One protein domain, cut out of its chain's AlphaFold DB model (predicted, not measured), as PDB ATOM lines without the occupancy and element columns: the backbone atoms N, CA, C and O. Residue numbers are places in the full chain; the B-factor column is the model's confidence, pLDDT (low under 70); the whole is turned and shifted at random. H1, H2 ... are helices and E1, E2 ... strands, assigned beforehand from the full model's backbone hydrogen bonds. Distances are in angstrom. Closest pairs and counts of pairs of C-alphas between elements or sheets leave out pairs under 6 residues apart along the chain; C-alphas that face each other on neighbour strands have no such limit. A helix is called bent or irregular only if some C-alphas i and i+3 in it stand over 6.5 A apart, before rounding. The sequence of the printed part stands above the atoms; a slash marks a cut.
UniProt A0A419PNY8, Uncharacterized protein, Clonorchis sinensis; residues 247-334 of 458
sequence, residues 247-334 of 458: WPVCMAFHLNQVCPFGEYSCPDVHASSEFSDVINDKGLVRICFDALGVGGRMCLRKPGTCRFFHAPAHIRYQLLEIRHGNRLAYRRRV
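AT A GLANCE: This is residues 247 to 334 of the 458 residues of an uncharacterized protein of Clonorchis sinensis (UniProt A0A419PNY8). What does one see first? A body built mostly of loops, with three short helices H1, H2 and H3 and a short strand E1 spaced through it, has one long helix, H4, whose far part sticks out as an arm: residues 321 to 334, of which 321 to 331 belong to H4, stand free. What is it made of? The printed part has 88 residues, with four named helices and one named strand in the order H1, H2, E1, H3, H4; the class is mostly helix, though only 38 of the 88 residues are in named elements. How spread out is it? It is only just compact, close to loose, with a radius of gyration of the C-alphas of 14.3 A, and elongated, spanning 46 by 27 by 25 A.

HOW THE PARTS SIT: How does the first helix stand to the second? H1, residues 251 to 256, and H2, residues 273 to 278, are close but not clearly touching; their closest C-alphas, those of His 254 and Ser 273, are 7.6 A apart. They run opposite ways at a steep tilt of 38 degrees. What lies near the strand? E1, residues 284 to 286, pairs with no named strand, but residues 247 to 248 pair with residues 284 to 285 of E1, antiparallel. The closest C-alphas of H2 and E1, those of Val 278 and Val 285, are 5.8 A apart. Where do the last helices come near each other? H3, residues 289 to 292, and H4, residues 313 to 331, are close but not clearly touching, with the closest C-alphas, those of Leu 292 and Arg 316, 6.1 A apart. E1 is apart from both. What do the helix backbones show? Every O i to N i+4 pair is within hydrogen-bond range in H1 and H4; in H2 it is 0 of 2, beside 2 of 3 O i to N i+3 pairs, and H3 is too short for an O i to N i+4 pair.

IN THESE COORDINATES: Where do the elements begin and end? H1 begins at C-alpha 251, at (155.440, 102.880, 135.135), and H4 ends at C-alpha 331, at (122.216, 89.858, 138.128). How long are they? From first to last C-alpha, H1 is 8.2 A, H2 10.0 A, E1 6.7 A, H3 5.3 A and H4 27.3 A. Is any helix irregular? H2 is, with C-alphas 274 and 277 7.6 A apart.

THE WHOLE: How large is it? The two C-alphas farthest apart, those of Asn 256 and Val 334, are 46.2 A apart. Which links are long? H1 to H2, with 16 residues between them, and H3 to H4, with 20, are long links; the printed part has no cut. Where is confidence low? The mean pLDDT of the printed part is 87.1, and residue 334 is under 70.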
ATOM      1  N   TRP A 247     142.467 101.896 133.725       92.62
ATOM      2  CA  TRP A 247     143.530 100.887 133.694       92.62
ATOM      3  C   TRP A 247     144.864 101.456 134.194       92.62
ATOM      4  O   TRP A 247     145.118 102.634 133.938       92.62
ATOM      5  N   PRO A 248     145.701 100.669 134.900       93.12
ATOM      6  CA  PRO A 248     147.058 101.077 135.263       93.12
ATOM      7  C   PRO A 248     147.904 101.464 134.047       93.12
ATOM      8  O   PRO A 248     147.816 100.848 132.983       93.12
ATOM      9  N   VAL A 249     148.738 102.484 134.226       93.50
ATOM     10  CA  VAL A 249     149.774 102.896 133.276       93.50
ATOM     11  C   VAL A 249     151.085 102.195 133.630       93.50
ATOM     12  O   VAL A 249     151.471 102.134 134.797       93.50
ATOM     13  N   CYS A 250     151.779 101.675 132.619       93.69
ATOM     14  CA  CYS A 250     153.066 101.010 132.771       93.69
ATOM     15  C   CYS A 250     154.113 102.012 133.266       93.69
ATOM     16  O   CYS A 250     154.570 102.864 132.503       93.69
ATOM     17  N   MET A 251     154.520 101.908 134.533       90.12
ATOM     18  CA  MET A 251     155.440 102.880 135.135       90.12
ATOM     19  C   MET A 251     156.841 102.845 134.501       90.12
ATOM     20  O   MET A 251     157.480 103.886 134.378       90.12
ATOM     21  N   ALA A 252     157.294 101.677 134.027       91.12
ATOM     22  CA  ALA A 252     158.553 101.558 133.286       91.12
ATOM     23  C   ALA A 252     158.514 102.364 131.976       91.12
ATOM     24  O   ALA A 252     159.419 103.154 131.713       91.12
ATOM     25  N   PHE A 253     157.429 102.237 131.202       92.69
ATOM     26  CA  PHE A 253     157.227 103.044 129.999       92.69
ATOM     27  C   PHE A 253     157.036 104.530 130.336       92.69
ATOM     28  O   PHE A 253     157.645 105.379 129.704       92.69
ATOM     29  N   HIS A 254     156.238 104.860 131.351       89.56
ATOM     30  CA  HIS A 254     155.942 106.250 131.701       89.56
ATOM     31  C   HIS A 254     157.198 107.039 132.107       89.56
ATOM     32  O   HIS A 254     157.382 108.164 131.646       89.56
ATOM     33  N   LEU A 255     158.085 106.439 132.910       88.56
ATOM     34  CA  LEU A 255     159.324 107.081 133.364       88.56
ATOM     35  C   LEU A 255     160.450 107.019 132.323       88.56
ATOM     36  O   LEU A 255     161.119 108.022 132.093       88.56
ATOM     37  N   ASN A 256     160.660 105.862 131.685       87.12
ATOM     38  CA  ASN A 256     161.861 105.605 130.878       87.12
ATOM     39  C   ASN A 256     161.598 105.584 129.361       87.12
ATOM     40  O   ASN A 256     162.535 105.389 128.592       87.12
ATOM     41  N   GLN A 257     160.335 105.684 128.924       89.12
ATOM     42  CA  GLN A 257     159.861 105.450 127.543       89.12
ATOM     43  C   GLN A 257     160.217 104.060 126.965       89.12
ATOM     44  O   GLN A 257     159.998 103.781 125.789       89.12
ATOM     45  N   VAL A 258     160.707 103.147 127.811       90.50
ATOM     46  CA  VAL A 258     161.130 101.785 127.466       90.50
ATOM     47  C   VAL A 258     160.534 100.808 128.478       90.50
ATOM     48  O   VAL A 258     160.610 101.014 129.689       90.50
ATOM     49  N   CYS A 259     159.946  99.720 127.985       93.75
ATOM     50  CA  CYS A 259     159.335  98.669 128.797       93.75
ATOM     51  C   CYS A 259     159.796  97.294 128.289       93.75
ATOM     52  O   CYS A 259     159.664  97.034 127.092       93.75
ATOM     53  N   PRO A 260     160.280  96.390 129.166       89.62
ATOM     54  CA  PRO A 260     160.832  95.094 128.756       89.62
ATOM     55  C   PRO A 260     159.793  94.136 128.151       89.62
ATOM     56  O   PRO A 260     160.169  93.167 127.502       89.62
ATOM     57  N   PHE A 261     158.495  94.399 128.338       88.81
ATOM     58  CA  PHE A 261     157.411  93.602 127.754       88.81
ATOM     59  C   PHE A 261     156.962  94.092 126.368       88.81
ATOM     60  O   PHE A 261     156.255  93.367 125.673       88.81
ATOM     61  N   GLY A 262     157.342  95.308 125.955       87.81
ATOM     62  CA  GLY A 262     156.836  95.938 124.731       87.81
ATOM     63  C   GLY A 262     155.341  96.300 124.778       87.81
ATOM     64  O   GLY A 262     154.579  95.835 125.623       87.81
ATOM     65  N   GLU A 263     154.905  97.153 123.852       82.81
ATOM     66  CA  GLU A 263     153.546  97.729 123.834       82.81
ATOM     67  C   GLU A 263     152.429  96.684 123.660       82.81
ATOM     68  O   GLU A 263     151.371  96.771 124.285       82.81
ATOM     69  N   TYR A 264     152.680  95.654 122.849       85.00
ATOM     70  CA  TYR A 264     151.690  94.631 122.494       85.00
ATOM     71  C   TYR A 264     151.497  93.537 123.556       85.00
ATOM     72  O   TYR A 264     150.519  92.795 123.478       85.00
ATOM     73  N   SER A 265     152.399  93.442 124.542       87.81
ATOM     74  CA  SER A 265     152.400  92.367 125.550       87.81
ATOM     75  C   SER A 265     152.502  92.859 126.999       87.81
ATOM     76  O   SER A 265     152.337  92.056 127.917       87.81
ATOM     77  N   CYS A 266     152.740  94.153 127.245       93.12
ATOM     78  CA  CYS A 266     152.680  94.710 128.597       93.12
ATOM     79  C   CYS A 266     151.251  94.583 129.174       93.12
ATOM     80  O   CYS A 266     150.288  94.900 128.468       93.12
ATOM     81  N   PRO A 267     151.072  94.141 130.437       91.81
ATOM     82  CA  PRO A 267     149.751  94.086 131.073       91.81
ATOM     83  C   PRO A 267     149.171  95.475 131.383       91.81
ATOM     84  O   PRO A 267     147.952  95.614 131.503       91.81
ATOM     85  N   ASP A 268     150.023  96.495 131.497       93.19
ATOM     86  CA  ASP A 268     149.655  97.874 131.814       93.19
ATOM     87  C   ASP A 268     149.705  98.760 130.555       93.19
ATOM     88  O   ASP A 268     150.400  98.464 129.582       93.19
ATOM     89  N   VAL A 269     148.971  99.876 130.554       93.31
ATOM     90  CA  VAL A 269     148.900 100.773 129.391       93.31
ATOM     91  C   VAL A 269     150.212 101.537 129.198       93.31
ATOM     92  O   VAL A 269     150.668 102.244 130.095       93.31
ATOM     93  N   HIS A 270     150.767 101.490 127.989       93.12
ATOM     94  CA  HIS A 270     151.754 102.463 127.526       93.12
ATOM     95  C   HIS A 270     151.028 103.761 127.132       93.12
ATOM     96  O   HIS A 270     150.479 103.866 126.040       93.12
ATOM     97  N   ALA A 271     150.968 104.730 128.048       89.56
ATOM     98  CA  ALA A 271     150.404 106.052 127.781       89.56
ATOM     99  C   ALA A 271     151.526 107.060 127.508       89.56
ATOM    100  O   ALA A 271     152.365 107.300 128.378       89.56
ATOM    101  N   SER A 272     151.510 107.668 126.319       84.12
ATOM    102  CA  SER A 272     152.350 108.821 125.973       84.12
ATOM    103  C   SER A 272     152.102 110.001 126.918       84.12
ATOM    104  O   SER A 272     151.021 110.127 127.501       84.12
ATOM    105  N   SER A 273     153.071 110.914 127.011       79.12
ATOM    106  CA  SER A 273     152.990 112.140 127.824       79.12
ATOM    107  C   SER A 273     151.744 112.991 127.539       79.12
ATOM    108  O   SER A 273     151.218 113.609 128.462       79.12
ATOM    109  N   GLU A 274     151.211 112.942 126.314       78.62
ATOM    110  CA  GLU A 274     149.944 113.556 125.879       78.62
ATOM    111  C   GLU A 274     148.734 113.210 126.768       78.62
ATOM    112  O   GLU A 274     147.791 113.992 126.872       78.62
ATOM    113  N   PHE A 275     148.743 112.043 127.422       83.12
ATOM    114  CA  PHE A 275     147.643 111.582 128.274       83.12
ATOM    115  C   PHE A 275     147.836 111.901 129.762       83.12
ATOM    116  O   PHE A 275     146.975 111.519 130.555       83.12
ATOM    117  N   SER A 276     148.915 112.590 130.160       80.50
ATOM    118  CA  SER A 276     149.247 112.837 131.577       80.50
ATOM    119  C   SER A 276     148.099 113.501 132.348       80.50
ATOM    120  O   SER A 276     147.735 113.022 133.418       80.50
ATOM    121  N   ASP A 277     147.427 114.489 131.747       80.69
ATOM    122  CA  ASP A 277     146.261 115.197 132.314       80.69
ATOM    123  C   ASP A 277     145.014 114.304 132.526       80.69
ATOM    124  O   ASP A 277     144.002 114.728 133.093       80.69
ATOM    125  N   VAL A 278     145.044 113.072 132.009       82.81
ATOM    126  CA  VAL A 278     143.955 112.080 132.033       82.81
ATOM    127  C   VAL A 278     144.322 110.860 132.897       82.81
ATOM    128  O   VAL A 278     143.454 110.033 133.212       82.81
ATOM    129  N   ILE A 279     145.585 110.758 133.324       87.81
ATOM    130  CA  ILE A 279     146.048 109.847 134.374       87.81
ATOM    131  C   ILE A 279     145.654 110.455 135.727       87.81
ATOM    132  O   ILE A 279     145.751 111.660 135.934       87.81
ATOM    133  N   ASN A 280     145.164 109.637 136.658       86.69
ATOM    134  CA  ASN A 280     144.834 110.113 138.002       86.69
ATOM    135  C   ASN A 280     145.984 109.929 139.008       86.69
ATOM    136  O   ASN A 280     146.971 109.244 138.751       86.69
ATOM    137  N   ASP A 281     145.750 110.431 140.219       85.25
ATOM    138  CA  ASP A 281     146.531 110.260 141.455       85.25
ATOM    139  C   ASP A 281     146.976 108.818 141.795       85.25
ATOM    140  O   ASP A 281     147.793 108.616 142.689       85.25
ATOM    141  N   LYS A 282     146.439 107.804 141.103       85.00
ATOM    142  CA  LYS A 282     146.666 106.367 141.347       85.00
ATOM    143  C   LYS A 282     147.321 105.669 140.151       85.00
ATOM    144  O   LYS A 282     147.283 104.444 140.076       85.00
ATOM    145  N   GLY A 283     147.860 106.435 139.197       88.69
ATOM    146  CA  GLY A 283     148.490 105.905 137.987       88.69
ATOM    147  C   GLY A 283     147.513 105.223 137.025       88.69
ATOM    148  O   GLY A 283     147.925 104.348 136.267       88.69
ATOM    149  N   LEU A 284     146.218 105.570 137.064       91.56
ATOM    150  CA  LEU A 284     145.187 104.974 136.212       91.56
ATOM    151  C   LEU A 284     144.720 105.952 135.127       91.56
ATOM    152  O   LEU A 284     144.129 106.993 135.431       91.56
ATOM    153  N   VAL A 285     144.882 105.571 133.861       92.75
ATOM    154  CA  VAL A 285     144.337 106.310 132.711       92.75
ATOM    155  C   VAL A 285     142.877 105.920 132.455       92.75
ATOM    156  O   VAL A 285     142.485 104.765 132.657       92.75
ATOM    157  N   ARG A 286     142.041 106.869 132.007       91.50
ATOM    158  CA  ARG A 286     140.662 106.587 131.563       91.50
ATOM    159  C   ARG A 286     140.621 106.246 130.071       91.50
ATOM    160  O   ARG A 286     141.046 107.034 129.227       91.50
ATOM    161  N   ILE A 287     140.051 105.086 129.759       91.94
ATOM    162  CA  ILE A 287     139.971 104.534 128.404       91.94
ATOM    163  C   ILE A 287     138.678 104.979 127.709       91.94
ATOM    164  O   ILE A 287     137.620 105.127 128.328       91.94
ATOM    165  N   CYS A 288     138.772 105.206 126.402       92.06
ATOM    166  CA  CYS A 288     137.684 105.651 125.545       92.06
ATOM    167  C   CYS A 288     136.591 104.578 125.433       92.06
ATOM    168  O   CYS A 288     136.783 103.554 124.780       92.06
ATOM    169  N   PHE A 289     135.420 104.830 126.030       90.62
ATOM    170  CA  PHE A 289     134.278 103.905 125.993       90.62
ATOM    171  C   PHE A 289     133.875 103.548 124.554       90.62
ATOM    172  O   PHE A 289     133.560 102.395 124.270       90.62
ATOM    173  N   ASP A 290     133.928 104.524 123.644       91.44
ATOM    174  CA  ASP A 290     133.573 104.344 122.234       91.44
ATOM    175  C   ASP A 290     134.609 103.479 121.493       91.44
ATOM    176  O   ASP A 290     134.257 102.738 120.586       91.44
ATOM    177  N   ALA A 291     135.885 103.503 121.901       91.25
ATOM    178  CA  ALA A 291     136.928 102.648 121.323       91.25
ATOM    179  C   ALA A 291     136.886 101.199 121.851       91.25
ATOM    180  O   ALA A 291     137.470 100.303 121.244       91.25
ATOM    181  N   LEU A 292     136.179 100.936 122.958       90.62
ATOM    182  CA  LEU A 292     135.997  99.575 123.477       90.62
ATOM    183  C   LEU A 292     135.025  98.730 122.626       90.62
ATOM    184  O   LEU A 292     134.991  97.510 122.796       90.62
ATOM    185  N   GLY A 293     134.254  99.343 121.718       85.88
ATOM    186  CA  GLY A 293     133.320  98.651 120.815       85.88
ATOM    187  C   GLY A 293     131.940  98.338 121.416       85.88
ATOM    188  O   GLY A 293     131.148  97.613 120.813       85.88
ATOM    189  N   VAL A 294     131.644  98.791 122.643       83.56
ATOM    190  CA  VAL A 294     130.529  98.210 123.412       83.56
ATOM    191  C   VAL A 294     129.170  98.757 122.986       83.56
ATOM    192  O   VAL A 294     128.902  99.952 123.112       83.56
ATOM    193  N   GLY A 295     128.290  97.847 122.559       77.38
ATOM    194  CA  GLY A 295     126.977  98.185 122.006       77.38
ATOM    195  C   GLY A 295     127.051  98.670 120.557       77.38
ATOM    196  O   GLY A 295     126.293  99.556 120.186       77.38
ATOM    197  N   GLY A 296     128.013  98.167 119.773       81.62
ATOM    198  CA  GLY A 296     128.196  98.524 118.358       81.62
ATOM    199  C   GLY A 296     128.794  99.914 118.112       81.62
ATOM    200  O   GLY A 296     129.050 100.277 116.968       81.62
ATOM    201  N   ARG A 297     129.045 100.702 119.165       85.62
ATOM    202  CA  ARG A 297     129.661 102.029 119.048       85.62
ATOM    203  C   ARG A 297     131.165 101.915 118.824       85.62
ATOM    204  O   ARG A 297     131.829 101.160 119.525       85.62
ATOM    205  N   MET A 298     131.678 102.723 117.900       88.81
ATOM    206  CA  MET A 298     133.101 102.903 117.607       88.81
ATOM    207  C   MET A 298     133.505 104.369 117.819       88.81
ATOM    208  O   MET A 298     132.679 105.273 117.672       88.81
ATOM    209  N   CYS A 299     134.769 104.633 118.157       92.12
ATOM    210  CA  CYS A 299     135.259 106.003 118.305       92.12
ATOM    211  C   CYS A 299     135.540 106.626 116.929       92.12
ATOM    212  O   CYS A 299     136.513 106.261 116.278       92.12
ATOM    213  N   LEU A 300     134.714 107.593 116.516       91.25
ATOM    214  CA  LEU A 300     134.854 108.317 115.240       91.25
ATOM    215  C   LEU A 300     135.821 109.519 115.302       91.25
ATOM    216  O   LEU A 300     135.948 110.268 114.336       91.25
ATOM    217  N   ARG A 301     136.494 109.744 116.440       91.12
ATOM    218  CA  ARG A 301     137.543 110.773 116.563       91.12
ATOM    219  C   ARG A 301     138.814 110.274 115.867       91.12
ATOM    220  O   ARG A 301     139.128 109.089 115.955       91.12
ATOM    221  N   LYS A 302     139.543 111.173 115.193       84.31
ATOM    222  CA  LYS A 302     140.803 110.832 114.513       84.31
ATOM    223  C   LYS A 302     141.810 110.232 115.519       84.31
ATOM    224  O   LYS A 302     141.764 110.593 116.700       84.31
ATOM    225  N   PRO A 303     142.732 109.349 115.085       79.25
ATOM    226  CA  PRO A 303     143.862 108.919 115.910       79.25
ATOM    227  C   PRO A 303     144.608 110.123 116.508       79.25
ATOM    228  O   PRO A 303     144.691 111.173 115.872       79.25
ATOM    229  N   GLY A 304     145.072 110.007 117.755       77.56
ATOM    230  CA  GLY A 304     145.644 111.119 118.532       77.56
ATOM    231  C   GLY A 304     144.621 112.146 119.050       77.56
ATOM    232  O   GLY A 304     144.725 112.599 120.182       77.56
ATOM    233  N   THR A 305     143.550 112.467 118.313       85.75
ATOM    234  CA  THR A 305     142.606 113.545 118.695       85.75
ATOM    235  C   THR A 305     141.519 113.118 119.697       85.75
ATOM    236  O   THR A 305     140.446 113.729 119.756       85.75
ATOM    237  N   CYS A 306     141.724 112.038 120.454       90.38
ATOM    238  CA  CYS A 306     140.750 111.538 121.422       90.38
ATOM    239  C   CYS A 306     141.202 111.822 122.857       90.38
ATOM    240  O   CYS A 306     142.212 111.294 123.303       90.38
ATOM    241  N   ARG A 307     140.390 112.568 123.622       89.38
ATOM    242  CA  ARG A 307     140.647 112.889 125.043       89.38
ATOM    243  C   ARG A 307     140.799 111.660 125.962       89.38
ATOM    244  O   ARG A 307     141.264 111.793 127.087       89.38
ATOM    245  N   PHE A 308     140.375 110.474 125.532       90.88
ATOM    246  CA  PHE A 308     140.471 109.247 126.320       90.88
ATOM    247  C   PHE A 308     141.321 108.215 125.585       90.88
ATOM    248  O   PHE A 308     141.191 108.060 124.370       90.88
ATOM    249  N   PHE A 309     142.138 107.469 126.328       92.69
ATOM    250  CA  PHE A 309     143.104 106.538 125.749       92.69
ATOM    251  C   PHE A 309     142.423 105.433 124.921       92.69
ATOM    252  O   PHE A 309     141.383 104.897 125.319       92.69
ATOM    253  N   HIS A 310     142.994 105.079 123.770       92.56
ATOM    254  CA  HIS A 310     142.523 103.978 122.924       92.56
ATOM    255  C   HIS A 310     143.338 102.721 123.246       92.56
ATOM    256  O   HIS A 310     144.480 102.592 122.825       92.56
ATOM    257  N   ALA A 311     142.758 101.808 124.026       92.00
ATOM    258  CA  ALA A 311     143.486 100.647 124.528       92.00
ATOM    259  C   ALA A 311     143.809  99.608 123.433       92.00
ATOM    260  O   ALA A 311     142.930  99.308 122.616       92.00
ATOM    261  N   PRO A 312     145.014  98.999 123.453       92.50
ATOM    262  CA  PRO A 312     145.374  97.906 122.555       92.50
ATOM    263  C   PRO A 312     144.503  96.665 122.795       92.50
ATOM    264  O   PRO A 312     143.816  96.535 123.816       92.50
ATOM    265  N   ALA A 313     144.507  95.743 121.829       90.44
ATOM    266  CA  ALA A 313     143.530  94.657 121.753       90.44
ATOM    267  C   ALA A 313     143.474  93.775 123.015       90.44
ATOM    268  O   ALA A 313     142.376  93.466 123.478       90.44
ATOM    269  N   HIS A 314     144.618  93.413 123.603       91.62
ATOM    270  CA  HIS A 314     144.685  92.571 124.803       91.62
ATOM    271  C   HIS A 314     144.044  93.240 126.024       91.62
ATOM    272  O   HIS A 314     143.182  92.640 126.670       91.62
ATOM    273  N   ILE A 315     144.374  94.508 126.283       92.88
ATOM    274  CA  ILE A 315     143.779  95.301 127.373       92.88
ATOM    275  C   ILE A 315     142.277  95.521 127.119       92.88
ATOM    276  O   ILE A 315     141.461  95.393 128.037       92.88
ATOM    277  N   ARG A 316     141.875  95.764 125.861       91.94
ATOM    278  CA  ARG A 316     140.459  95.870 125.466       91.94
ATOM    279  C   ARG A 316     139.676  94.594 125.790       91.94
ATOM    280  O   ARG A 316     138.570  94.705 126.314       91.94
ATOM    281  N   TYR A 317     140.219  93.402 125.529       91.44
ATOM    282  CA  TYR A 317     139.539  92.143 125.864       91.44
ATOM    283  C   TYR A 317     139.359  91.965 127.378       91.44
ATOM    284  O   TYR A 317     138.240  91.712 127.823       91.44
ATOM    285  N   GLN A 318     140.401  92.208 128.181       91.31
ATOM    286  CA  GLN A 318     140.318  92.087 129.646       91.31
ATOM    287  C   GLN A 318     139.273  93.044 130.258       91.31
ATOM    288  O   GLN A 318     138.522  92.668 131.160       91.31
ATOM    289  N   LEU A 319     139.150  94.266 129.728       91.19
ATOM    290  CA  LEU A 319     138.114  95.230 130.128       91.19
ATOM    291  C   LEU A 319     136.688  94.747 129.821       91.19
ATOM    292  O   LEU A 319     135.769  94.973 130.616       91.19
ATOM    293  N   LEU A 320     136.488  94.075 128.684       89.19
ATOM    294  CA  LEU A 320     135.196  93.493 128.307       89.19
ATOM    295  C   LEU A 320     134.829  92.309 129.213       89.19
ATOM    296  O   LEU A 320     133.673  92.199 129.629       89.19
ATOM    297  N   GLU A 321     135.801  91.477 129.585       88.12
ATOM    298  CA  GLU A 321     135.608  90.364 130.523       88.12
ATOM    299  C   GLU A 321     135.268  90.857 131.937       88.12
ATOM    300  O   GLU A 321     134.293  90.386 132.528       88.12
ATOM    301  N   ILE A 322     135.970  91.878 132.442       86.06
ATOM    302  CA  ILE A 322     135.648  92.537 133.721       86.06
ATOM    303  C   ILE A 322     134.225  93.116 133.695       86.06
ATOM    304  O   ILE A 322     133.450  92.910 134.634       86.06
ATOM    305  N   ARG A 323     133.831  93.793 132.607       84.75
ATOM    306  CA  ARG A 323     132.459  94.304 132.441       84.75
ATOM    307  C   ARG A 323     131.422  93.179 132.446       84.75
ATOM    308  O   ARG A 323     130.371  93.328 133.075       84.75
ATOM    309  N   HIS A 324     131.698  92.067 131.767       82.62
ATOM    310  CA  HIS A 324     130.796  90.918 131.721       82.62
ATOM    311  C   HIS A 324     130.651  90.258 133.101       82.62
ATOM    312  O   HIS A 324     129.529  90.073 133.580       82.62
ATOM    313  N   GLY A 325     131.768  90.016 133.795       82.38
ATOM    314  CA  GLY A 325     131.791  89.514 135.171       82.38
ATOM    315  C   GLY A 325     131.001  90.403 136.136       82.38
ATOM    316  O   GLY A 325     130.196  89.895 136.917       82.38
ATOM    317  N   ASN A 326     131.134  91.728 136.016       82.62
ATOM    318  CA  ASN A 326     130.355  92.689 136.799       82.62
ATOM    319  C   ASN A 326     128.844  92.608 136.504       82.62
ATOM    320  O   ASN A 326     128.049  92.612 137.448       82.62
ATOM    321  N   ARG A 327     128.422  92.454 135.238       79.12
ATOM    322  CA  ARG A 327     126.999  92.272 134.863       79.12
ATOM    323  C   ARG A 327     126.424  90.966 135.434       79.12
ATOM    324  O   ARG A 327     125.318  90.974 135.975       79.12
ATOM    325  N   LEU A 328     127.186  89.869 135.388       78.81
ATOM    326  CA  LEU A 328     126.804  88.578 135.982       78.81
ATOM    327  C   LEU A 328     126.769  88.615 137.520       78.81
ATOM    328  O   LEU A 328     125.911  87.986 138.140       78.81
ATOM    329  N   ALA A 329     127.688  89.342 138.158       77.31
ATOM    330  CA  ALA A 329     127.696  89.542 139.608       77.31
ATOM    331  C   ALA A 329     126.547  90.451 140.080       77.31
ATOM    332  O   ALA A 329     126.027  90.253 141.177       77.31
ATOM    333  N   TYR A 330     126.125  91.414 139.253       75.12
ATOM    334  CA  TYR A 330     124.948  92.244 139.507       75.12
ATOM    335  C   TYR A 330     123.650  91.429 139.401       75.12
ATOM    336  O   TYR A 330     122.906  91.370 140.378       75.12
ATOM    337  N   ARG A 331     123.419  90.706 138.290       70.69
ATOM    338  CA  ARG A 331     122.216  89.858 138.128       70.69
ATOM    339  C   ARG A 331     122.087  88.777 139.211       70.69
ATOM    340  O   ARG A 331     120.973  88.480 139.625       70.69
ATOM    341  N   ARG A 332     123.201  88.235 139.727       72.62
ATOM    342  CA  ARG A 332     123.188  87.301 140.874       72.62
ATOM    343  C   ARG A 332     122.840  87.944 142.223       72.62
ATOM    344  O   ARG A 332     122.474  87.215 143.136       72.62
ATOM    345  N   ARG A 333     122.964  89.269 142.371       74.81
ATOM    346  CA  ARG A 333     122.569  90.001 143.591       74.81
ATOM    347  C   ARG A 333     121.182  90.635 143.507       74.81
ATOM    348  O   ARG A 333     120.577  90.843 144.549       74.81
ATOM    349  N   VAL A 334     120.687  90.931 142.302       65.12
ATOM    350  CA  VAL A 334     119.351  91.507 142.081       65.12
ATOM    351  C   VAL A 334     118.624  90.735 140.967       65.12
ATOM    352  O   VAL A 334     118.649  91.154 139.804       65.12
TER     353      VAL A 334